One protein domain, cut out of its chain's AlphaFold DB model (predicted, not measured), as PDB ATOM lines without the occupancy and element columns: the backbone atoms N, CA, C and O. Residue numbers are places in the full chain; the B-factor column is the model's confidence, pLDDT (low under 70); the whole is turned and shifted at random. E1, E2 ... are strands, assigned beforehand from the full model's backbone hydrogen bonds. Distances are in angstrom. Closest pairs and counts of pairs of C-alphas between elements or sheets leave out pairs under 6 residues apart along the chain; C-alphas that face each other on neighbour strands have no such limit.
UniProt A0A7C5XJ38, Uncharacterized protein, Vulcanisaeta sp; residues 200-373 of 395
ATOM      1  N   PHE A 200     -23.261 -53.050   5.325       48.81
ATOM      2  CA  PHE A 200     -24.208 -54.161   5.381       48.81
ATOM      3  C   PHE A 200     -24.177 -54.789   6.774       48.81
ATOM      4  O   PHE A 200     -23.116 -55.201   7.246       48.81
ATOM      5  N   ILE A 201     -25.338 -54.933   7.415       44.22
ATOM      6  CA  ILE A 201     -25.481 -55.791   8.597       44.22
ATOM      7  C   ILE A 201     -26.321 -56.987   8.176       44.22
ATOM      8  O   ILE A 201     -27.468 -56.829   7.775       44.22
ATOM      9  N   SER A 202     -25.732 -58.181   8.247       40.12
ATOM     10  CA  SER A 202     -26.422 -59.438   7.957       40.12
ATOM     11  C   SER A 202     -26.863 -60.097   9.264       40.12
ATOM     12  O   SER A 202     -26.036 -60.714   9.946       40.12
ATOM     13  N   PRO A 203     -28.148 -60.015   9.648       40.00
ATOM     14  CA  PRO A 203     -28.670 -60.826  10.730       40.00
ATOM     15  C   PRO A 203     -29.007 -62.226  10.204       40.00
ATOM     16  O   PRO A 203     -30.163 -62.612  10.111       40.00
ATOM     17  N   GLY A 204     -27.978 -63.005   9.868       41.84
ATOM     18  CA  GLY A 204     -28.131 -64.396   9.438       41.84
ATOM     19  C   GLY A 204     -28.487 -64.549   7.956       41.84
ATOM     20  O   GLY A 204     -29.622 -64.366   7.544       41.84
ATOM     21  N   ASN A 205     -27.500 -64.981   7.168       34.25
ATOM     22  CA  ASN A 205     -27.627 -65.545   5.815       34.25
ATOM     23  C   ASN A 205     -28.373 -64.711   4.746       34.25
ATOM     24  O   ASN A 205     -28.719 -65.261   3.700       34.25
ATOM     25  N   GLY A 206     -28.571 -63.408   4.952       41.94
ATOM     26  CA  GLY A 206     -29.174 -62.495   3.975       41.94
ATOM     27  C   GLY A 206     -28.526 -61.108   3.986       41.94
ATOM     28  O   GLY A 206     -28.045 -60.651   5.025       41.94
ATOM     29  N   TRP A 207     -28.474 -60.468   2.815       40.59
ATOM     30  CA  TRP A 207     -28.028 -59.085   2.628       40.59
ATOM     31  C   TRP A 207     -29.244 -58.168   2.801       40.59
ATOM     32  O   TRP A 207     -30.065 -58.083   1.893       40.59
ATOM     33  N   GLU A 208     -29.397 -57.523   3.958       45.28
ATOM     34  CA  GLU A 208     -30.518 -56.609   4.219       45.28
ATOM     35  C   GLU A 208     -29.995 -55.200   4.521       45.28
ATOM     36  O   GLU A 208     -28.983 -55.018   5.204       45.28
ATOM     37  N   THR A 209     -30.655 -54.192   3.953       46.69
ATOM     38  CA  THR A 209     -30.219 -52.792   3.982       46.69
ATOM     39  C   THR A 209     -30.648 -52.148   5.304       46.69
ATOM     40  O   THR A 209     -31.758 -52.358   5.776       46.69
ATOM     41  N   ILE A 210     -29.792 -51.360   5.959       49.03
ATOM     42  CA  ILE A 210     -30.126 -50.650   7.225       49.03
ATOM     43  C   ILE A 210     -31.089 -49.475   6.971       49.03
ATOM     44  O   ILE A 210     -31.712 -48.919   7.875       49.03
ATOM     45  N   CYS A 211     -31.220 -49.110   5.705       50.94
ATOM     46  CA  CYS A 211     -31.818 -47.881   5.242       50.94
ATOM     47  C   CYS A 211     -33.254 -48.176   4.822       50.94
ATOM     48  O   CYS A 211     -33.453 -48.934   3.870       50.94
ATOM     49  N   PRO A 212     -34.271 -47.634   5.514       42.31
ATOM     50  CA  PRO A 212     -35.648 -47.843   5.099       42.31
ATOM     51  C   PRO A 212     -35.820 -47.276   3.694       42.31
ATOM     52  O   PRO A 212     -35.668 -46.074   3.484       42.31
ATOM     53  N   SER A 213     -36.144 -48.144   2.734       38.91
ATOM     54  CA  SER A 213     -36.715 -47.689   1.472       38.91
ATOM     55  C   SER A 213     -37.997 -46.935   1.822       38.91
ATOM     56  O   SER A 213     -38.857 -47.499   2.514       38.91
ATOM     57  N   PRO A 214     -38.139 -45.662   1.444       39.66
ATOM     58  CA  PRO A 214     -39.390 -44.982   1.669       39.66
ATOM     59  C   PRO A 214     -40.447 -45.607   0.741       39.66
ATOM     60  O   PRO A 214     -40.161 -45.927  -0.413       39.66
ATOM     61  N   PRO A 215     -41.651 -45.926   1.229       37.72
ATOM     62  CA  PRO A 215     -42.702 -46.418   0.359       37.72
ATOM     63  C   PRO A 215     -43.513 -45.232  -0.190       37.72
ATOM     64  O   PRO A 215     -43.539 -44.145   0.390       37.72
ATOM     65  N   PRO A 216     -44.354 -45.503  -1.194       34.34
ATOM     66  CA  PRO A 216     -45.769 -45.378  -0.878       34.34
ATOM     67  C   PRO A 216     -46.403 -46.762  -0.700       34.34
ATOM     68  O   PRO A 216     -46.434 -47.572  -1.622       34.34
ATOM     69  N   GLY A 217     -46.934 -47.016   0.502       40.00
ATOM     70  CA  GLY A 217     -47.978 -48.017   0.752       40.00
ATOM     71  C   GLY A 217     -47.591 -49.450   1.148       40.00
ATOM     72  O   GLY A 217     -48.508 -50.238   1.354       40.00
ATOM     73  N   GLY A 218     -46.310 -49.816   1.279       44.22
ATOM     74  CA  GLY A 218     -45.895 -51.196   1.590       44.22
ATOM     75  C   GLY A 218     -45.167 -51.372   2.933       44.22
ATOM     76  O   GLY A 218     -44.614 -50.403   3.458       44.22
ATOM     77  N   PRO A 219     -45.137 -52.597   3.494       52.34
ATOM     78  CA  PRO A 219     -44.233 -52.929   4.589       52.34
ATOM     79  C   PRO A 219     -42.779 -52.760   4.126       52.34
ATOM     80  O   PRO A 219     -42.417 -53.174   3.025       52.34
ATOM     81  N   VAL A 220     -41.955 -52.149   4.968       57.00
ATOM     82  CA  VAL A 220     -40.522 -51.954   4.738       57.00
ATOM     83  C   VAL A 220     -39.769 -52.967   5.580       57.00
ATOM     84  O   VAL A 220     -40.079 -53.133   6.757       57.00
ATOM     85  N   THR A 221     -38.780 -53.625   4.989       58.50
ATOM     86  CA  THR A 221     -37.834 -54.469   5.720       58.50
ATOM     87  C   THR A 221     -36.456 -53.844   5.575       58.50
ATOM     88  O   THR A 221     -35.890 -53.834   4.486       58.50
ATOM     89  N   THR A 222     -35.959 -53.264   6.662       60.75
ATOM     90  CA  THR A 222     -34.546 -52.940   6.858       60.75
ATOM     91  C   THR A 222     -33.862 -54.104   7.564       60.75
ATOM     92  O   THR A 222     -34.515 -55.077   7.917       60.75
ATOM     93  N   SER A 223     -32.566 -54.010   7.837       61.97
ATOM     94  CA  SER A 223     -31.852 -54.988   8.661       61.97
ATOM     95  C   SER A 223     -32.258 -54.945  10.136       61.97
ATOM     96  O   SER A 223     -31.930 -55.867  10.879       61.97
ATOM     97  N   VAL A 224     -32.948 -53.887  10.590       65.44
ATOM     98  CA  VAL A 224     -33.325 -53.711  12.004       65.44
ATOM     99  C   VAL A 224     -34.822 -53.551  12.258       65.44
ATOM    100  O   VAL A 224     -35.270 -53.745  13.390       65.44
ATOM    101  N   TYR A 225     -35.602 -53.241  11.223       74.75
ATOM    102  CA  TYR A 225     -37.031 -52.952  11.291       74.75
ATOM    103  C   TYR A 225     -37.792 -53.597  10.128       74.75
ATOM    104  O   TYR A 225     -37.403 -53.457   8.979       74.75
ATOM    105  N   GLY A 226     -38.903 -54.264  10.416       72.31
ATOM    106  CA  GLY A 226     -39.772 -54.914   9.444       72.31
ATOM    107  C   GLY A 226     -41.220 -54.472   9.626       72.31
ATOM    108  O   GLY A 226     -41.697 -54.360  10.750       72.31
ATOM    109  N   GLY A 227     -41.952 -54.257   8.539       68.75
ATOM    110  CA  GLY A 227     -43.377 -53.917   8.569       68.75
ATOM    111  C   GLY A 227     -43.672 -52.471   8.178       68.75
ATOM    112  O   GLY A 227     -42.844 -51.767   7.607       68.75
ATOM    113  N   TYR A 228     -44.905 -52.031   8.412       69.12
ATOM    114  CA  TYR A 228     -45.323 -50.671   8.068       69.12
ATOM    115  C   TYR A 228     -44.694 -49.654   8.999       69.12
ATOM    116  O   TYR A 228     -44.629 -49.897  10.199       69.12
ATOM    117  N   TRP A 229     -44.328 -48.496   8.453       71.25
ATOM    118  CA  TRP A 229     -43.860 -47.370   9.249       71.25
ATOM    119  C   TRP A 229     -44.857 -46.989  10.358       71.25
ATOM    120  O   TRP A 229     -46.070 -47.144  10.171       71.25
ATOM    121  N   PRO A 230     -44.369 -46.421  11.477       73.75
ATOM    122  CA  PRO A 230     -45.229 -45.932  12.543       73.75
ATOM    123  C   PRO A 230     -46.204 -44.879  12.014       73.75
ATOM    124  O   PRO A 230     -45.813 -43.931  11.327       73.75
ATOM    125  N   GLN A 231     -47.482 -45.051  12.335       76.00
ATOM    126  CA  GLN A 231     -48.518 -44.080  12.012       76.00
ATOM    127  C   GLN A 231     -48.516 -42.975  13.056       76.00
ATOM    128  O   GLN A 231     -48.322 -43.252  14.240       76.00
ATOM    129  N   ILE A 232     -48.749 -41.738  12.622       74.00
ATOM    130  CA  ILE A 232     -48.901 -40.611  13.535       74.00
ATOM    131  C   ILE A 232     -50.235 -39.906  13.321       74.00
ATOM    132  O   ILE A 232     -50.673 -39.707  12.189       74.00
ATOM    133  N   GLU A 233     -50.843 -39.479  14.418       78.19
ATOM    134  CA  GLU A 233     -51.977 -38.559  14.427       78.19
ATOM    135  C   GLU A 233     -51.624 -37.362  15.306       78.19
ATOM    136  O   GLU A 233     -51.029 -37.526  16.373       78.19
ATOM    137  N   ILE A 234     -51.957 -36.156  14.847       77.19
ATOM    138  CA  ILE A 234     -51.596 -34.910  15.527       77.19
ATOM    139  C   ILE A 234     -52.851 -34.079  15.740       77.19
ATOM    140  O   ILE A 234     -53.536 -33.724  14.784       77.19
ATOM    141  N   THR A 235     -53.105 -33.709  16.991       79.88
ATOM    142  CA  THR A 235     -54.196 -32.806  17.364       79.88
ATOM    143  C   THR A 235     -53.631 -31.605  18.112       79.88
ATOM    144  O   THR A 235     -52.774 -31.742  18.980       79.88
ATOM    145  N   SER A 236     -54.083 -30.393  17.783       78.25
ATOM    146  CA  SER A 236     -53.679 -29.200  18.536       78.25
ATOM    147  C   SER A 236     -54.350 -29.203  19.911       78.25
ATOM    148  O   SER A 236     -55.571 -29.321  19.999       78.25
ATOM    149  N   VAL A 237     -53.559 -29.055  20.975       79.56
ATOM    150  CA  VAL A 237     -54.075 -28.898  22.346       79.56
ATOM    151  C   VAL A 237     -54.290 -27.417  22.648       79.56
ATOM    152  O   VAL A 237     -55.307 -27.019  23.211       79.56
ATOM    153  N   ASN A 238     -53.314 -26.588  22.282       80.75
ATOM    154  CA  ASN A 238     -53.370 -25.132  22.381       80.75
ATOM    155  C   ASN A 238     -52.355 -24.507  21.411       80.75
ATOM    156  O   ASN A 238     -51.722 -25.206  20.620       80.75
ATOM    157  N   SER A 239     -52.155 -23.189  21.497       76.25
ATOM    158  CA  SER A 239     -51.280 -22.438  20.591       76.25
ATOM    159  C   SER A 239     -49.800 -22.823  20.640       76.25
ATOM    160  O   SER A 239     -49.067 -22.373  19.772       76.25
ATOM    161  N   THR A 240     -49.331 -23.599  21.621       79.19
ATOM    162  CA  THR A 240     -47.919 -24.014  21.738       79.19
ATOM    163  C   THR A 240     -47.719 -25.505  22.005       79.19
ATOM    164  O   THR A 240     -46.581 -25.956  22.113       79.19
ATOM    165  N   ALA A 241     -48.794 -26.285  22.115       83.19
ATOM    166  CA  ALA A 241     -48.733 -27.709  22.410       83.19
ATOM    167  C   ALA A 241     -49.603 -28.533  21.458       83.19
ATOM    168  O   ALA A 241     -50.693 -28.114  21.055       83.19
ATOM    169  N   ILE A 242     -49.115 -29.730  21.155       83.38
ATOM    170  CA  ILE A 242     -49.793 -30.739  20.345       83.38
ATOM    171  C   ILE A 242     -49.931 -32.036  21.141       83.38
ATOM    172  O   ILE A 242     -49.103 -32.344  21.997       83.38
ATOM    173  N   GLU A 243     -50.961 -32.802  20.824       86.19
ATOM    174  CA  GLU A 243     -51.079 -34.208  21.172       86.19
ATOM    175  C   GLU A 243     -50.678 -35.021  19.942       86.19
ATOM    176  O   GLU A 243     -51.247 -34.856  18.862       86.19
ATOM    177  N   LEU A 244     -49.657 -35.851  20.105       86.44
ATOM    178  CA  LEU A 244     -49.101 -36.743  19.105       86.44
ATOM    179  C   LEU A 244     -49.394 -38.181  19.534       86.44
ATOM    180  O   LEU A 244     -48.893 -38.647  20.558       86.44
ATOM    181  N   THR A 245     -50.170 -38.887  18.723       84.81
ATOM    182  CA  THR A 245     -50.392 -40.327  18.866       84.81
ATOM    183  C   THR A 245     -49.479 -41.048  17.889       84.81
ATOM    184  O   THR A 245     -49.587 -40.818  16.690       84.81
ATOM    185  N   ILE A 246     -48.580 -41.901  18.379       87.50
ATOM    186  CA  ILE A 246     -47.682 -42.723  17.554       87.50
ATOM    187  C   ILE A 246     -48.115 -44.177  17.678       87.50
ATOM    188  O   ILE A 246     -48.116 -44.722  18.780       87.50
ATOM    189  N   THR A 247     -48.430 -44.823  16.560       84.44
ATOM    190  CA  THR A 247     -48.877 -46.217  16.530       84.44
ATOM    191  C   THR A 247     -47.925 -47.080  15.714       84.44
ATOM    192  O   THR A 247     -47.778 -46.906  14.505       84.44
ATOM    193  N   PHE A 248     -47.318 -48.063  16.375       86.50
ATOM    194  CA  PHE A 248     -46.667 -49.195  15.726       86.50
ATOM    195  C   PHE A 248     -47.727 -50.265  15.466       86.50
ATOM    196  O   PHE A 248     -48.395 -50.721  16.396       86.50
ATOM    197  N   LEU A 249     -47.916 -50.639  14.202       82.25
ATOM    198  CA  LEU A 249     -48.980 -51.557  13.812       82.25
ATOM    199  C   LEU A 249     -48.666 -53.003  14.219       82.25
ATOM    200  O   LEU A 249     -47.510 -53.421  14.312       82.25
ATOM    201  N   GLN A 250     -49.717 -53.795  14.425       86.81
ATOM    202  CA  GLN A 250     -49.588 -55.245  14.532       86.81
ATOM    203  C   GLN A 250     -48.794 -55.802  13.338       86.81
ATOM    204  O   GLN A 250     -49.043 -55.438  12.187       86.81
ATOM    205  N   GLY A 251     -47.857 -56.709  13.613       81.88
ATOM    206  CA  GLY A 251     -46.971 -57.279  12.599       81.88
ATOM    207  C   GLY A 251     -45.712 -56.456  12.313       81.88
ATOM    208  O   GLY A 251     -44.879 -56.917  11.537       81.88
ATOM    209  N   THR A 252     -45.525 -55.290  12.945       85.06
ATOM    210  CA  THR A 252     -44.213 -54.630  12.973       85.06
ATOM    211  C   THR A 252     -43.210 -55.509  13.720       85.06
ATOM    212  O   THR A 252     -43.483 -56.016  14.809       85.06
ATOM    213  N   SER A 253     -42.031 -55.656  13.137       84.06
ATOM    214  CA  SER A 253     -40.963 -56.545  13.557       84.06
ATOM    215  C   SER A 253     -39.692 -55.754  13.818       84.06
ATOM    216  O   SER A 253     -39.346 -54.847  13.070       84.06
ATOM    217  N   PHE A 254     -38.957 -56.134  14.852       86.69
ATOM    218  CA  PHE A 254     -37.667 -55.546  15.192       86.69
ATOM    219  C   PHE A 254     -36.597 -56.636  15.254       86.69
ATOM    220  O   PHE A 254     -36.859 -57.730  15.759       86.69
ATOM    221  N   ILE A 255     -35.378 -56.351  14.796       78.88
ATOM    222  CA  ILE A 255     -34.254 -57.306  14.890       78.88
ATOM    223  C   ILE A 255     -33.950 -57.700  16.343       78.88
ATOM    224  O   ILE A 255     -33.533 -58.824  16.636       78.88
ATOM    225  N   ARG A 256     -34.140 -56.756  17.263       83.69
ATOM    226  CA  ARG A 256     -33.962 -56.873  18.709       83.69
ATOM    227  C   ARG A 256     -35.018 -56.021  19.384       83.69
ATOM    228  O   ARG A 256     -35.550 -55.100  18.774       83.69
ATOM    229  N   VAL A 257     -35.265 -56.296  20.657       89.19
ATOM    230  CA  VAL A 257     -36.112 -55.442  21.490       89.19
ATOM    231  C   VAL A 257     -35.503 -54.027  21.518       89.19
ATOM    232  O   VAL A 257     -34.367 -53.886  21.988       89.19
ATOM    233  N   PRO A 258     -36.189 -52.996  20.987       89.00
ATOM    234  CA  PRO A 258     -35.711 -51.619  21.043       89.00
ATOM    235  C   PRO A 258     -35.668 -51.125  22.494       89.00
ATOM    236  O   PRO A 258     -36.477 -51.531  23.326       89.00
ATOM    237  N   GLN A 259     -34.707 -50.257  22.812       87.12
ATOM    238  CA  GLN A 259     -34.536 -49.730  24.168       87.12
ATOM    239  C   GLN A 259     -35.438 -48.523  24.412       87.12
ATOM    240  O   GLN A 259     -36.145 -48.464  25.410       87.12
ATOM    241  N   TYR A 260     -35.410 -47.555  23.504       89.19
ATOM    242  CA  TYR A 260     -36.182 -46.322  23.606       89.19
ATOM    243  C   TYR A 260     -36.312 -45.676  22.229       89.19
ATOM    244  O   TYR A 260     -35.555 -46.005  21.312       89.19
ATOM    245  N   PHE A 261     -37.219 -44.713  22.100       86.88
ATOM    246  CA  PHE A 261     -37.190 -43.760  20.997       86.88
ATOM    247  C   PHE A 261     -37.096 -42.325  21.503       86.88
ATOM    248  O   PHE A 261     -37.566 -42.013  22.593       86.88
ATOM    249  N   SER A 262     -36.511 -41.443  20.700       79.69
ATOM    250  CA  SER A 262     -36.463 -40.002  20.960       79.69
ATOM    251  C   SER A 262     -37.157 -39.239  19.845       79.69
ATOM    252  O   SER A 262     -36.963 -39.552  18.669       79.69
ATOM    253  N   LEU A 263     -37.937 -38.225  20.217       77.44
ATOM    254  CA  LEU A 263     -38.579 -37.304  19.287       77.44
ATOM    255  C   LEU A 263     -37.824 -35.983  19.251       77.44
ATOM    256  O   LEU A 263     -37.447 -35.439  20.290       77.44
ATOM    257  N   TYR A 264     -37.651 -35.453  18.051       68.75
ATOM    258  CA  TYR A 264     -37.068 -34.146  17.807       68.75
ATOM    259  C   TYR A 264     -37.974 -33.367  16.864       68.75
ATOM    260  O   TYR A 264     -38.561 -33.939  15.943       68.75
ATOM    261  N   VAL A 265     -38.071 -32.057  17.084       66.25
ATOM    262  CA  VAL A 265     -38.865 -31.173  16.230       66.25
ATOM    263  C   VAL A 265     -38.003 -30.070  15.671       66.25
ATOM    264  O   VAL A 265     -37.264 -29.398  16.390       66.25
ATOM    265  N   LEU A 266     -38.159 -29.862  14.380       60.19
ATOM    266  CA  LEU A 266     -37.470 -28.846  13.627       60.19
ATOM    267  C   LEU A 266     -38.500 -27.917  12.996       60.19
ATOM    268  O   LEU A 266     -39.307 -28.345  12.175       60.19
ATOM    269  N   SER A 267     -38.449 -26.642  13.357       57.47
ATOM    270  CA  SER A 267     -39.340 -25.634  12.788       57.47
ATOM    271  C   SER A 267     -38.950 -25.324  11.335       57.47
ATOM    272  O   SER A 267     -37.767 -25.149  11.034       57.47
ATOM    273  N   GLN A 268     -39.935 -25.259  10.432       57.03
ATOM    274  CA  GLN A 268     -39.728 -24.842   9.036       57.03
ATOM    275  C   GLN A 268     -39.784 -23.320   8.889       57.03
ATOM    276  O   GLN A 268     -39.029 -22.761   8.096       57.03
ATOM    277  N   ASP A 269     -40.635 -22.656   9.680       56.41
ATOM    278  CA  ASP A 269     -40.852 -21.204   9.626       56.41
ATOM    279  C   ASP A 269     -39.639 -20.422  10.158       56.41
ATOM    280  O   ASP A 269     -39.243 -19.391   9.616       56.41
ATOM    281  N   ASN A 270     -39.014 -20.945  11.216       52.69
ATOM    282  CA  ASN A 270     -37.736 -20.481  11.743       52.69
ATOM    283  C   ASN A 270     -36.764 -21.674  11.805       52.69
ATOM    284  O   ASN A 270     -36.912 -22.494  12.717       52.69
ATOM    285  N   PRO A 271     -35.835 -21.817  10.842       48.16
ATOM    286  CA  PRO A 271     -35.023 -23.017  10.698       48.16
ATOM    287  C   PRO A 271     -34.106 -23.256  11.901       48.16
ATOM    288  O   PRO A 271     -33.032 -22.669  12.039       48.16
ATOM    289  N   GLY A 272     -34.555 -24.144  12.789       47.59
ATOM    290  CA  GLY A 272     -33.882 -24.481  14.036       47.59
ATOM    291  C   GLY A 272     -34.624 -25.556  14.830       47.59
ATOM    292  O   GLY A 272     -35.850 -25.689  14.742       47.59
ATOM    293  N   TRP A 273     -33.864 -26.347  15.593       54.00
ATOM    294  CA  TRP A 273     -34.423 -27.352  16.495       54.00
ATOM    295  C   TRP A 273     -35.175 -26.670  17.624       54.00
ATOM    296  O   TRP A 273     -34.638 -25.802  18.316       54.00
ATOM    297  N   LEU A 274     -36.419 -27.085  17.811       61.28
ATOM    298  CA  LEU A 274     -37.222 -26.627  18.923       61.28
ATOM    299  C   LEU A 274     -36.787 -27.374  20.181       61.28
ATOM    300  O   LEU A 274     -36.616 -28.595  20.182       61.28
ATOM    301  N   ASN A 275     -36.630 -26.632  21.274       68.94
ATOM    302  CA  ASN A 275     -36.439 -27.226  22.590       68.94
ATOM    303  C   ASN A 275     -37.796 -27.710  23.102       68.94
ATOM    304  O   ASN A 275     -38.484 -27.000  23.837       68.94
ATOM    305  N   VAL A 276     -38.204 -28.885  22.634       75.38
ATOM    306  CA  VAL A 276     -39.492 -29.481  22.966       75.38
ATOM    307  C   VAL A 276     -39.454 -30.165  24.327       75.38
ATOM    308  O   VAL A 276     -38.443 -30.746  24.726       75.38
ATOM    309  N   VAL A 277     -40.572 -30.104  25.042       84.75
ATOM    310  CA  VAL A 277     -40.763 -30.838  26.297       84.75
ATOM    311  C   VAL A 277     -41.968 -31.741  26.133       84.75
ATOM    312  O   VAL A 277     -43.066 -31.254  25.854       84.75
ATOM    313  N   CYS A 278     -41.765 -33.044  26.304       88.69
ATOM    314  CA  CYS A 278     -42.826 -34.022  26.151       88.69
ATOM    315  C   CYS A 278     -43.339 -34.530  27.495       88.69
ATOM    316  O   CYS A 278     -42.636 -34.550  28.505       88.69
ATOM    317  N   GLN A 279     -44.586 -34.978  27.477       94.00
ATOM    318  CA  GLN A 279     -45.255 -35.701  28.544       94.00
ATOM    319  C   GLN A 279     -45.982 -36.893  27.927       94.00
ATOM    320  O   GLN A 279     -46.461 -36.815  26.799       94.00
ATOM    321  N   GLY A 280     -46.073 -37.995  28.656       92.56
ATOM    322  CA  GLY A 280     -46.754 -39.194  28.184       92.56
ATOM    323  C   GLY A 280     -46.387 -40.404  29.025       92.56
ATOM    324  O   GLY A 280     -45.502 -40.341  29.884       92.56
ATOM    325  N   GLN A 281     -47.074 -41.515  28.777       90.25
ATOM    326  CA  GLN A 281     -46.684 -42.791  29.368       90.25
ATOM    327  C   GLN A 281     -45.298 -43.188  28.857       90.25
ATOM    328  O   GLN A 281     -44.956 -42.908  27.711       90.25
ATOM    329  N   HIS A 282     -44.509 -43.837  29.715       93.75
ATOM    330  CA  HIS A 282     -43.172 -44.338  29.378       93.75
ATOM    331  C   HIS A 282     -42.119 -43.259  29.066       93.75
ATOM    332  O   HIS A 282     -41.064 -43.591  28.540       93.75
ATOM    333  N   LEU A 283     -42.349 -41.984  29.408       95.19
ATOM    334  CA  LEU A 283     -41.316 -40.946  29.299       95.19
ATOM    335  C   LEU A 283     -40.111 -41.282  30.196       95.19
ATOM    336  O   LEU A 283     -40.266 -41.574  31.384       95.19
ATOM    337  N   LEU A 284     -38.910 -41.191  29.632       90.62
ATOM    338  CA  LEU A 284     -37.644 -41.440  30.303       90.62
ATOM    339  C   LEU A 284     -36.882 -40.140  30.550       90.62
ATOM    340  O   LEU A 284     -36.784 -39.274  29.687       90.62
ATOM    341  N   THR A 285     -36.257 -40.051  31.723       88.81
ATOM    342  CA  THR A 285     -35.244 -39.028  32.036       88.81
ATOM    343  C   THR A 285     -33.825 -39.596  32.014       88.81
ATOM    344  O   THR A 285     -32.849 -38.843  32.016       88.81
ATOM    345  N   GLN A 286     -33.698 -40.924  31.975       88.25
ATOM    346  CA  GLN A 286     -32.440 -41.659  31.927       88.25
ATOM    347  C   GLN A 286     -32.567 -42.862  30.990       88.25
ATOM    348  O   GLN A 286     -33.639 -43.452  30.877       88.25
ATOM    349  N   ILE A 287     -31.463 -43.235  30.347       82.56
ATOM    350  CA  ILE A 287     -31.355 -44.385  29.448       82.56
ATOM    351  C   ILE A 287     -30.326 -45.399  29.976       82.56
ATOM    352  O   ILE A 287     -29.405 -45.022  30.713       82.56
ATOM    353  N   PRO A 288     -30.441 -46.688  29.607       78.88
ATOM    354  CA  PRO A 288     -29.462 -47.699  29.992       78.88
ATOM    355  C   PRO A 288     -28.057 -47.357  29.483       78.88
ATOM    356  O   PRO A 288     -27.889 -46.973  28.328       78.88
ATOM    357  N   ASN A 289     -27.043 -47.551  30.328       78.88
ATOM    358  CA  ASN A 289     -25.646 -47.448  29.920       78.88
ATOM    359  C   ASN A 289     -25.087 -48.840  29.615       78.88
ATOM    360  O   ASN A 289     -24.940 -49.648  30.536       78.88
ATOM    361  N   PRO A 290     -24.759 -49.139  28.351       71.56
ATOM    362  CA  PRO A 290     -24.208 -50.434  27.984       71.56
ATOM    363  C   PRO A 290     -22.738 -50.618  28.381       71.56
ATOM    364  O   PRO A 290     -22.229 -51.728  28.256       71.56
ATOM    365  N   ASN A 291     -22.052 -49.564  28.837       72.81
ATOM    366  CA  ASN A 291     -20.624 -49.585  29.137       72.81
ATOM    367  C   ASN A 291     -20.354 -49.401  30.643       72.81
ATOM    368  O   ASN A 291     -21.049 -48.627  31.305       72.81
ATOM    369  N   PRO A 292     -19.313 -50.044  31.206       67.19
ATOM    370  CA  PRO A 292     -18.875 -49.776  32.571       67.19
ATOM    371  C   PRO A 292     -18.452 -48.302  32.761       67.19
ATOM    372  O   PRO A 292     -17.747 -47.769  31.905       67.19
ATOM    373  N   PRO A 293     -18.796 -47.648  33.886       72.00
ATOM    374  CA  PRO A 293     -19.659 -48.144  34.952       72.00
ATOM    375  C   PRO A 293     -21.120 -48.066  34.490       72.00
ATOM    376  O   PRO A 293     -21.568 -46.981  34.137       72.00
ATOM    377  N   TYR A 294     -21.851 -49.191  34.512       77.44
ATOM    378  CA  TYR A 294     -23.209 -49.399  33.958       77.44
ATOM    379  C   TYR A 294     -24.336 -48.542  34.594       77.44
ATOM    380  O   TYR A 294     -25.505 -48.920  34.604       77.44
ATOM    381  N   ASN A 295     -23.996 -47.388  35.159       86.88
ATOM    382  CA  ASN A 295     -24.903 -46.387  35.693       86.88
ATOM    383  C   ASN A 295     -25.714 -45.755  34.556       86.88
ATOM    384  O   ASN A 295     -25.101 -45.383  33.555       86.88
ATOM    385  N   PRO A 296     -27.036 -45.567  34.709       84.56
ATOM    386  CA  PRO A 296     -27.871 -44.922  33.698       84.56
ATOM    387  C   PRO A 296     -27.332 -43.554  33.267       84.56
ATOM    388  O   PRO A 296     -26.874 -42.763  34.095       84.56
ATOM    389  N   LEU A 297     -27.404 -43.274  31.966       79.12
ATOM    390  CA  LEU A 297     -27.040 -41.978  31.393       79.12
ATOM    391  C   LEU A 297     -28.279 -41.079  31.319       79.12
ATOM    392  O   LEU A 297     -29.391 -41.598  31.234       79.12
ATOM    393  N   PRO A 298     -28.130 -39.744  31.319       75.81
ATOM    394  CA  PRO A 298     -29.237 -38.849  31.000       75.81
ATOM    395  C   PRO A 298     -29.852 -39.198  29.641       75.81
ATOM    396  O   PRO A 298     -29.133 -39.570  28.710       75.81
ATOM    397  N   ALA A 299     -31.174 -39.071  29.528       73.25
ATOM    398  CA  ALA A 299     -31.838 -39.214  28.239       73.25
ATOM    399  C   ALA A 299     -31.298 -38.181  27.225       73.25
ATOM    400  O   ALA A 299     -30.911 -37.078  27.625       73.25
ATOM    401  N   PRO A 300     -31.277 -38.501  25.916       65.31
ATOM    402  CA  PRO A 300     -30.750 -37.598  24.891       65.31
ATOM    403  C   PRO A 300     -31.464 -36.243  24.826       65.31
ATOM    404  O   PRO A 300     -30.856 -35.247  24.437       65.31
ATOM    405  N   ASN A 301     -32.757 -36.205  25.161       73.00
ATOM    406  CA  ASN A 301     -33.568 -34.994  25.196       73.00
ATOM    407  C   ASN A 301     -34.769 -35.152  26.158       73.00
ATOM    408  O   ASN A 301     -34.949 -36.191  26.789       73.00
ATOM    409  N   ASN A 302     -35.617 -34.121  26.254       79.62
ATOM    410  CA  ASN A 302     -36.825 -34.116  27.097       79.62
ATOM    411  C   ASN A 302     -38.040 -34.813  26.444       79.62
ATOM    412  O   ASN A 302     -39.183 -34.584  26.843       79.62
ATOM    413  N   CYS A 303     -37.802 -35.615  25.407       83.25
ATOM    414  CA  CYS A 303     -38.798 -36.278  24.572       83.25
ATOM    415  C   CYS A 303     -38.349 -37.702  24.202       83.25
ATOM    416  O   CYS A 303     -38.497 -38.139  23.059       83.25
ATOM    417  N   THR A 304     -37.793 -38.420  25.179       85.12
ATOM    418  CA  THR A 304     -37.353 -39.813  25.050       85.12
ATOM    419  C   THR A 304     -38.315 -40.748  25.777       85.12
ATOM    420  O   THR A 304     -38.664 -40.496  26.927       85.12
ATOM    421  N   PHE A 305     -38.721 -41.840  25.135       94.56
ATOM    422  CA  PHE A 305     -39.727 -42.777  25.631       94.56
ATOM    423  C   PHE A 305     -39.217 -44.215  25.617       94.56
ATOM    424  O   PHE A 305     -38.608 -44.656  24.643       94.56
ATOM    425  N   ASP A 306     -39.494 -44.949  26.690       94.06
ATOM    426  CA  ASP A 306     -39.125 -46.349  26.855       94.06
ATOM    427  C   ASP A 306     -39.859 -47.230  25.842       94.06
ATOM    428  O   ASP A 306     -41.073 -47.110  25.643       94.06
ATOM    429  N   MET A 307     -39.119 -48.145  25.222       93.19
ATOM    430  CA  MET A 307     -39.666 -49.212  24.382       93.19
ATOM    431  C   MET A 307     -39.414 -50.603  24.966       93.19
ATOM    432  O   MET A 307     -40.008 -51.571  24.494       93.19
ATOM    433  N   ALA A 308     -38.603 -50.724  26.021       89.00
ATOM    434  CA  ALA A 308     -38.295 -52.004  26.650       89.00
ATOM    435  C   ALA A 308     -39.501 -52.620  27.384       89.00
ATOM    436  O   ALA A 308     -39.499 -53.820  27.662       89.00
ATOM    437  N   TRP A 309     -40.537 -51.826  27.678       89.06
ATOM    438  CA  TRP A 309     -41.796 -52.313  28.249       89.06
ATOM    439  C   TRP A 309     -42.638 -53.138  27.261       89.06
ATOM    440  O   TRP A 309     -43.535 -53.863  27.690       89.06
ATOM    441  N   ILE A 310     -42.378 -53.036  25.952       91.56
ATOM    442  CA  ILE A 310     -43.126 -53.772  24.931       91.56
ATOM    443  C   ILE A 310     -42.836 -55.271  25.069       91.56
ATOM    444  O   ILE A 310     -41.686 -55.709  25.045       91.56
ATOM    445  N   HIS A 311     -43.897 -56.071  25.172       87.81
ATOM    446  CA  HIS A 311     -43.793 -57.523  25.294       87.81
ATOM    447  C   HIS A 311     -43.935 -58.216  23.940       87.81
ATOM    448  O   HIS A 311     -44.943 -58.064  23.246       87.81
ATOM    449  N   TYR A 312     -42.948 -59.044  23.606       91.25
ATOM    450  CA  TYR A 312     -42.940 -59.826  22.372       91.25
ATOM    451  C   TYR A 312     -43.211 -61.302  22.656       91.25
ATOM    452  O   TYR A 312     -42.796 -61.856  23.679       91.25
ATOM    453  N   GLN A 313     -43.883 -61.975  21.720       86.81
ATOM    454  CA  GLN A 313     -43.964 -63.429  21.776       86.81
ATOM    455  C   GLN A 313     -42.565 -64.031  21.651       86.81
ATOM    456  O   GLN A 313     -41.752 -63.605  20.834       86.81
ATOM    457  N   HIS A 314     -42.308 -65.045  22.475       88.31
ATOM    458  CA  HIS A 314     -41.033 -65.753  22.523       88.31
ATOM    459  C   HIS A 314     -39.802 -64.900  22.883       88.31
ATOM    460  O   HIS A 314     -38.674 -65.255  22.530       88.31
ATOM    461  N   GLN A 315     -40.003 -63.790  23.593       88.81
ATOM    462  CA  GLN A 315     -38.919 -62.935  24.068       88.81
ATOM    463  C   GLN A 315     -38.047 -63.643  25.121       88.81
ATOM    464  O   GLN A 315     -38.552 -64.184  26.104       88.81
ATOM    465  N   GLN A 316     -36.727 -63.588  24.939       84.19
ATOM    466  CA  GLN A 316     -35.713 -63.966  25.925       84.19
ATOM    467  C   GLN A 316     -34.607 -62.899  25.937       84.19
ATOM    468  O   GLN A 316     -33.836 -62.764  24.986       84.19
ATOM    469  N   GLY A 317     -34.536 -62.107  27.010       85.06
ATOM    470  CA  GLY A 317     -33.649 -60.941  27.065       85.06
ATOM    471  C   GLY A 317     -34.022 -59.890  26.011       85.06
ATOM    472  O   GLY A 317     -35.182 -59.490  25.915       85.06
ATOM    473  N   SER A 318     -33.043 -59.450  25.213       82.44
ATOM    474  CA  SER A 318     -33.230 -58.491  24.108       82.44
ATOM    475  C   SER A 318     -33.569 -59.145  22.759       82.44
ATOM    476  O   SER A 318     -33.592 -58.468  21.729       82.44
ATOM    477  N   ALA A 319     -33.811 -60.455  22.747       85.12
ATOM    478  CA  ALA A 319     -33.972 -61.277  21.554       85.12
ATOM    479  C   ALA A 319     -35.284 -62.071  21.569       85.12
ATOM    480  O   ALA A 319     -35.883 -62.258  22.627       85.12
ATOM    481  N   CYS A 320     -35.706 -62.579  20.407       85.69
ATOM    482  CA  CYS A 320     -36.899 -63.416  20.262       85.69
ATOM    483  C   CYS A 320     -36.553 -64.764  19.598       85.69
ATOM    484  O   CYS A 320     -35.730 -64.809  18.679       85.69
ATOM    485  N   TYR A 321     -37.158 -65.869  20.072       87.19
ATOM    486  CA  TYR A 321     -36.776 -67.238  19.676       87.19
ATOM    487  C   TYR A 321     -37.942 -68.211  19.456       87.19
ATOM    488  O   TYR A 321     -38.634 -68.564  20.401       87.19
ATOM    489  N   ASN A 322     -38.072 -68.806  18.269       82.50
ATOM    490  CA  ASN A 322     -39.039 -69.889  18.022       82.50
ATOM    491  C   ASN A 322     -38.369 -71.087  17.332       82.50
ATOM    492  O   ASN A 322     -38.425 -71.229  16.115       82.50
ATOM    493  N   GLY A 323     -37.638 -71.902  18.103       79.12
ATOM    494  CA  GLY A 323     -36.792 -72.978  17.555       79.12
ATOM    495  C   GLY A 323     -35.532 -72.482  16.825       79.12
ATOM    496  O   GLY A 323     -34.802 -73.277  16.242       79.12
ATOM    497  N   GLY A 324     -35.271 -71.174  16.878       78.69
ATOM    498  CA  GLY A 324     -34.171 -70.456  16.237       78.69
ATOM    499  C   GLY A 324     -34.329 -68.950  16.465       78.69
ATOM    500  O   GLY A 324     -35.348 -68.515  17.008       78.69
ATOM    501  N   TRP A 325     -33.325 -68.158  16.086       76.88
ATOM    502  CA  TRP A 325     -33.403 -66.696  16.151       76.88
ATOM    503  C   TRP A 325     -34.479 -66.178  15.200       76.88
ATOM    504  O   TRP A 325     -34.462 -66.504  14.014       76.88
ATOM    505  N   ILE A 326     -35.394 -65.367  15.727       83.12
ATOM    506  CA  ILE A 326     -36.446 -64.710  14.950       83.12
ATOM    507  C   ILE A 326     -36.503 -63.221  15.285       83.12
ATOM    508  O   ILE A 326     -35.955 -62.759  16.287       83.12
ATOM    509  N   TRP A 327     -37.213 -62.477  14.447       86.69
ATOM    510  CA  TRP A 327     -37.525 -61.080  14.693       86.69
ATOM    511  C   TRP A 327     -38.550 -60.925  15.821       86.69
ATOM    512  O   TRP A 327     -39.526 -61.676  15.915       86.69
ATOM    513  N   CYS A 328     -38.359 -59.910  16.659       89.94
ATOM    514  CA  CYS A 328     -39.305 -59.527  17.695       89.94
ATOM    515  C   CYS A 328     -40.513 -58.832  17.064       89.94
ATOM    516  O   CYS A 328     -40.470 -57.642  16.764       89.94
ATOM    517  N   THR A 329     -41.579 -59.601  16.839       91.00
ATOM    518  CA  THR A 329     -42.776 -59.163  16.104       91.00
ATOM    519  C   THR A 329     -43.914 -58.805  17.056       91.00
ATOM    520  O   THR A 329     -44.231 -59.566  17.975       91.00
ATOM    521  N   LEU A 330     -44.544 -57.651  16.833       90.44
ATOM    522  CA  LEU A 330     -45.693 -57.184  17.600       90.44
ATOM    523  C   LEU A 330     -46.929 -58.041  17.312       90.44
ATOM    524  O   LEU A 330     -47.395 -58.132  16.176       90.44
ATOM    525  N   THR A 331     -47.498 -58.625  18.366       89.12
ATOM    526  CA  THR A 331     -48.748 -59.401  18.283       89.12
ATOM    527  C   THR A 331     -49.997 -58.530  18.245       89.12
ATOM    528  O   THR A 331     -51.019 -58.963  17.726       89.12
ATOM    529  N   ASN A 332     -49.903 -57.305  18.759       91.06
ATOM    530  CA  ASN A 332     -50.946 -56.287  18.759       91.06
ATOM    531  C   ASN A 332     -50.304 -54.935  18.438       91.06
ATOM    532  O   ASN A 332     -49.105 -54.761  18.668       91.06
ATOM    533  N   SER A 333     -51.089 -53.980  17.944       90.81
ATOM    534  CA  SER A 333     -50.606 -52.609  17.778       90.81
ATOM    535  C   SER A 333     -50.203 -52.006  19.129       90.81
ATOM    536  O   SER A 333     -50.858 -52.248  20.144       90.81
ATOM    537  N   VAL A 334     -49.132 -51.214  19.130       93.56
ATOM    538  CA  VAL A 334     -48.630 -50.483  20.300       93.56
ATOM    539  C   VAL A 334     -48.760 -48.995  20.028       93.56
ATOM    540  O   VAL A 334     -48.285 -48.513  19.000       93.56
ATOM    541  N   THR A 335     -49.366 -48.266  20.963       92.94
ATOM    542  CA  THR A 335     -49.639 -46.835  20.814       92.94
ATOM    543  C   THR A 335     -49.005 -46.038  21.947       92.94
ATOM    544  O   THR A 335     -49.129 -46.399  23.116       92.94
ATOM    545  N   TYR A 336     -48.355 -44.934  21.589       93.88
ATOM    546  CA  TYR A 336     -47.850 -43.921  22.506       93.88
ATOM    547  C   TYR A 336     -48.656 -42.639  22.331       93.88
ATOM    548  O   TYR A 336     -48.716 -42.098  21.230       93.88
ATOM    549  N   ASN A 337     -49.221 -42.137  23.427       93.19
ATOM    550  CA  ASN A 337     -49.879 -40.832  23.470       93.19
ATOM    551  C   ASN A 337     -48.932 -39.830  24.128       93.19
ATOM    552  O   ASN A 337     -48.557 -39.991  25.296       93.19
ATOM    553  N   VAL A 338     -48.530 -38.819  23.364       92.25
ATOM    554  CA  VAL A 338     -47.510 -37.849  23.750       92.25
ATOM    555  C   VAL A 338     -48.083 -36.443  23.667       92.25
ATOM    556  O   VAL A 338     -48.462 -35.982  22.598       92.25
ATOM    557  N   ILE A 339     -48.078 -35.717  24.780       92.44
ATOM    558  CA  ILE A 339     -48.297 -34.270  24.772       92.44
ATOM    559  C   ILE A 339     -46.936 -33.612  24.598       92.44
ATOM    560  O   ILE A 339     -46.051 -33.765  25.438       92.44
ATOM    561  N   MET A 340     -46.763 -32.871  23.514       86.75
ATOM    562  CA  MET A 340     -45.514 -32.204  23.178       86.75
ATOM    563  C   MET A 340     -45.709 -30.692  23.217       86.75
ATOM    564  O   MET A 340     -46.490 -30.130  22.450       86.75
ATOM    565  N   ASN A 341     -44.980 -30.023  24.109       86.69
ATOM    566  CA  ASN A 341     -44.891 -28.571  24.125       86.69
ATOM    567  C   ASN A 341     -43.760 -28.131  23.194       86.69
ATOM    568  O   ASN A 341     -42.592 -28.452  23.426       86.69
ATOM    569  N   LEU A 342     -44.125 -27.400  22.146       73.19
ATOM    570  CA  LEU A 342     -43.223 -26.968  21.088       73.19
ATOM    571  C   LEU A 342     -42.431 -25.710  21.462       73.19
ATOM    572  O   LEU A 342     -41.469 -25.377  20.773       73.19
ATOM    573  N   ASN A 343     -42.830 -25.003  22.531       70.81
ATOM    574  CA  ASN A 343     -42.285 -23.693  22.924       70.81
ATOM    575  C   ASN A 343     -42.268 -22.661  21.767       70.81
ATOM    576  O   ASN A 343     -41.527 -21.680  21.796       70.81
ATOM    577  N   ALA A 344     -43.109 -22.887  20.758       65.25
ATOM    578  CA  ALA A 344     -43.325 -22.099  19.550       65.25
ATOM    579  C   ALA A 344     -44.787 -22.293  19.108       65.25
ATOM    580  O   ALA A 344     -45.477 -23.151  19.663       65.25
ATOM    581  N   GLN A 345     -45.287 -21.506  18.145       64.12
ATOM    582  CA  GLN A 345     -46.671 -21.670  17.692       64.12
ATOM    583  C   GLN A 345     -46.904 -23.057  17.074       64.12
ATOM    584  O   GLN A 345     -46.230 -23.444  16.124       64.12
ATOM    585  N   SER A 346     -47.883 -23.789  17.606       57.00
ATOM    586  CA  SER A 346     -48.191 -25.177  17.234       57.00
ATOM    587  C   SER A 346     -48.855 -25.335  15.866       57.00
ATOM    588  O   SER A 346     -48.942 -26.447  15.355       57.00
ATOM    589  N   THR A 347     -49.311 -24.236  15.263       53.91
ATOM    590  CA  THR A 347     -49.910 -24.202  13.920       53.91
ATOM    591  C   THR A 347     -48.888 -24.000  12.796       53.91
ATOM    592  O   THR A 347     -49.294 -23.895  11.641       53.91
ATOM    593  N   GLY A 348     -47.595 -23.900  13.122       57.38
ATOM    594  CA  GLY A 348     -46.510 -23.758  12.146       57.38
ATOM    595  C   GLY A 348     -46.205 -25.054  11.392       57.38
ATOM    596  O   GLY A 348     -46.642 -26.137  11.786       57.38
ATOM    597  N   SER A 349     -45.436 -24.948  10.309       65.81
ATOM    598  CA  SER A 349     -44.930 -26.127   9.594       65.81
ATOM    599  C   SER A 349     -43.644 -26.617  10.269       65.81
ATOM    600  O   SER A 349     -42.751 -25.822  10.570       65.81
ATOM    601  N   TYR A 350     -43.527 -27.914  10.546       64.31
ATOM    602  CA  TYR A 350     -42.358 -28.493  11.217       64.31
ATOM    603  C   TYR A 350     -42.056 -29.906  10.724       64.31
ATOM    604  O   TYR A 350     -42.926 -30.614  10.231       64.31
ATOM    605  N   TYR A 351     -40.803 -30.330  10.852       65.19
ATOM    606  CA  TYR A 351     -40.429 -31.729  10.686       65.19
ATOM    607  C   TYR A 351     -40.395 -32.407  12.052       65.19
ATOM    608  O   TYR A 351     -39.759 -31.908  12.985       65.19
ATOM    609  N   LEU A 352     -41.075 -33.544  12.163       70.88
ATOM    610  CA  LEU A 352     -40.975 -34.443  13.305       70.88
ATOM    611  C   LEU A 352     -39.993 -35.555  12.947       70.88
ATOM    612  O   LEU A 352     -40.147 -36.192  11.908       70.88
ATOM    613  N   VAL A 353     -39.008 -35.805  13.803       65.44
ATOM    614  CA  VAL A 353     -38.039 -36.890  13.631       65.44
ATOM    615  C   VAL A 353     -38.109 -37.809  14.840       65.44
ATOM    616  O   VAL A 353     -37.953 -37.355  15.972       65.44
ATOM    617  N   MET A 354     -38.326 -39.098  14.600       77.31
ATOM    618  CA  MET A 354     -38.258 -40.151  15.607       77.31
ATOM    619  C   MET A 354     -37.046 -41.036  15.351       77.31
ATOM    620  O   MET A 354     -36.859 -41.542  14.247       77.31
ATOM    621  N   ILE A 355     -36.258 -41.264  16.395       74.25
ATOM    622  CA  ILE A 355     -35.107 -42.163  16.368       74.25
ATOM    623  C   ILE A 355     -35.370 -43.286  17.360       74.25
ATOM    624  O   ILE A 355     -35.444 -43.023  18.556       74.25
ATOM    625  N   VAL A 356     -35.507 -44.516  16.870       80.56
ATOM    626  CA  VAL A 356     -35.587 -45.741  17.672       80.56
ATOM    627  C   VAL A 356     -34.178 -46.285  17.879       80.56
ATOM    628  O   VAL A 356     -33.472 -46.580  16.913       80.56
ATOM    629  N   THR A 357     -33.790 -46.455  19.138       78.25
ATOM    630  CA  THR A 357     -32.467 -46.942  19.535       78.25
ATOM    631  C   THR A 357     -32.539 -48.390  20.003       78.25
ATOM    632  O   THR A 357     -33.398 -48.765  20.805       78.25
ATOM    633  N   TYR A 358     -31.593 -49.202  19.540       78.19
ATOM    634  CA  TYR A 358     -31.448 -50.612  19.900       78.19
ATOM    635  C   TYR A 358     -30.252 -50.830  20.836       78.19
ATOM    636  O   TYR A 358     -29.396 -49.952  20.960       78.19
ATOM    637  N   PRO A 359     -30.146 -52.012  21.471       76.00
ATOM    638  CA  PRO A 359     -28.947 -52.389  22.207       76.00
ATOM    639  C   PRO A 359     -27.679 -52.322  21.329       76.00
ATOM    640  O   PRO A 359     -27.775 -52.483  20.106       76.00
ATOM    641  N   PRO A 360     -26.490 -52.161  21.945       69.38
ATOM    642  CA  PRO A 360     -25.218 -52.019  21.237       69.38
ATOM    643  C   PRO A 360     -24.999 -53.055  20.136       69.38
ATOM    644  O   PRO A 360     -25.368 -54.222  20.277       69.38
ATOM    645  N   GLY A 361     -24.347 -52.619  19.059       62.47
ATOM    646  CA  GLY A 361     -24.075 -53.453  17.888       62.47
ATOM    647  C   GLY A 361     -25.215 -53.500  16.869       62.47
ATOM    648  O   GLY A 361     -25.106 -54.238  15.898       62.47
ATOM    649  N   ASN A 362     -26.284 -52.719  17.065       63.84
ATOM    650  CA  ASN A 362     -27.367 -52.562  16.095       63.84
ATOM    651  C   ASN A 362     -27.563 -51.068  15.776       63.84
ATOM    652  O   ASN A 362     -27.554 -50.248  16.700       63.84
ATOM    653  N   PRO A 363     -27.738 -50.695  14.500       59.31
ATOM    654  CA  PRO A 363     -27.955 -49.313  14.097       59.31
ATOM    655  C   PRO A 363     -29.344 -48.839  14.527       59.31
ATOM    656  O   PRO A 363     -30.289 -49.621  14.591       59.31
ATOM    657  N   SER A 364     -29.467 -47.544  14.814       65.12
ATOM    658  CA  SER A 364     -30.757 -46.925  15.141       65.12
ATOM    659  C   SER A 364     -31.654 -46.834  13.905       65.12
ATOM    660  O   SER A 364     -31.160 -46.646  12.797       65.12
ATOM    661  N   GLN A 365     -32.972 -46.907  14.098       69.06
ATOM    662  CA  GLN A 365     -33.960 -46.761  13.027       69.06
ATOM    663  C   GLN A 365     -34.610 -45.382  13.091       69.06
ATOM    664  O   GLN A 365     -35.083 -44.967  14.148       69.06
ATOM    665  N   TRP A 366     -34.610 -44.655  11.976       62.78
ATOM    666  CA  TRP A 366     -35.083 -43.272  11.932       62.78
ATOM    667  C   TRP A 366     -36.364 -43.173  11.109       62.78
ATOM    668  O   TRP A 366     -36.521 -43.868  10.101       62.78
ATOM    669  N   PHE A 367     -37.252 -42.284  11.535       67.25
ATOM    670  CA  PHE A 367     -38.499 -41.950  10.864       67.25
ATOM    671  C   PHE A 367     -38.661 -40.433  10.879       67.25
ATOM    672  O   PHE A 367     -38.407 -39.794  11.899       67.25
ATOM    673  N   ALA A 368     -39.072 -39.855   9.757       59.56
ATOM    674  CA  ALA A 368     -39.317 -38.428   9.647       59.56
ATOM    675  C   ALA A 368     -40.698 -38.179   9.041       59.56
ATOM    676  O   ALA A 368     -41.160 -38.942   8.192       59.56
ATOM    677  N   TRP A 369     -41.347 -37.109   9.488       64.00
ATOM    678  CA  TRP A 369     -42.624 -36.640   8.967       64.00
ATOM    679  C   TRP A 369     -42.544 -35.142   8.707       64.00
ATOM    680  O   TRP A 369     -42.067 -34.385   9.554       64.00
ATOM    681  N   ASN A 370     -43.051 -34.712   7.555       61.50
ATOM    682  CA  ASN A 370     -43.311 -33.308   7.272       61.50
ATOM    683  C   ASN A 370     -44.721 -32.946   7.762       61.50
ATOM    684  O   ASN A 370     -45.712 -33.444   7.226       61.50
ATOM    685  N   ILE A 371     -44.811 -32.097   8.785       65.44
ATOM    686  CA  ILE A 371     -46.075 -31.662   9.373       65.44
ATOM    687  C   ILE A 371     -46.403 -30.254   8.888       65.44
ATOM    688  O   ILE A 371     -45.699 -29.294   9.194       65.44
ATOM    689  N   THR A 372     -47.507 -30.141   8.153       62.47
ATOM    690  CA  THR A 372     -48.069 -28.872   7.678       62.47
ATOM    691  C   THR A 372     -49.485 -28.715   8.246       62.47
ATOM    692  O   THR A 372     -50.464 -29.249   7.723       62.47
ATOM    693  N   GLY A 373     -49.605 -28.015   9.378       56.94
ATOM    694  CA  GLY A 373     -50.864 -27.891  10.131       56.94
ATOM    695  C   GLY A 373     -51.233 -29.142  10.949       56.94
ATOM    696  O   GLY A 373     -50.376 -29.946  11.293       56.94
TER     697      GLY A 373
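Overview. This is residues 200 to 373 of the 395 residues of an uncharacterized protein of Vulcanisaeta sp (UniProt A0A7C5XJ38). Amid little regular structure, two strongly twisted sheets lie face to face as a sandwich, strands crossed at 43 degrees: E2 E3 E9 E6, in that order, and branched E4 E5 E7 E10 E11, both antiparallel. The 174 printed residues hold no named helix and eleven strands, E1 to E11 in order, 65 residues: all strand. It is compact, radius of gyration of the C-alphas 16.8 A, spans 53 by 43 by 29 A.

Along the chain. Find E1, residues 225 to 227, from C-alpha 225 at (-37.031, -52.952, 11.291). Then come E2, 231 to 238; E3, 241 to 248; E4, 260 to 267; E5, 272 to 274; E6, 277 to 280; E7, 304 to 306; E8, 319 to 321; E9, 334 to 341; E10, 349 to 357, 26.2 A; and E11, 365 to 372, ending at (-48.069, -28.872, 7.678).

Arrangement. In hairpin E2 and E3, N 233 and O 245 are 2.9 A apart. E5 and E7 are on one side of E4, E10 on the other; N 264 and O 353 are 2.8 A apart. E1 and E8 pair with no named strand.

Size, cuts and confidence. The printed part has no cut. Links E3 to E4 and E6 through E9 are long. Mean pLDDT of the printed part is 73.4; residues 200 to 224 are among those under 70.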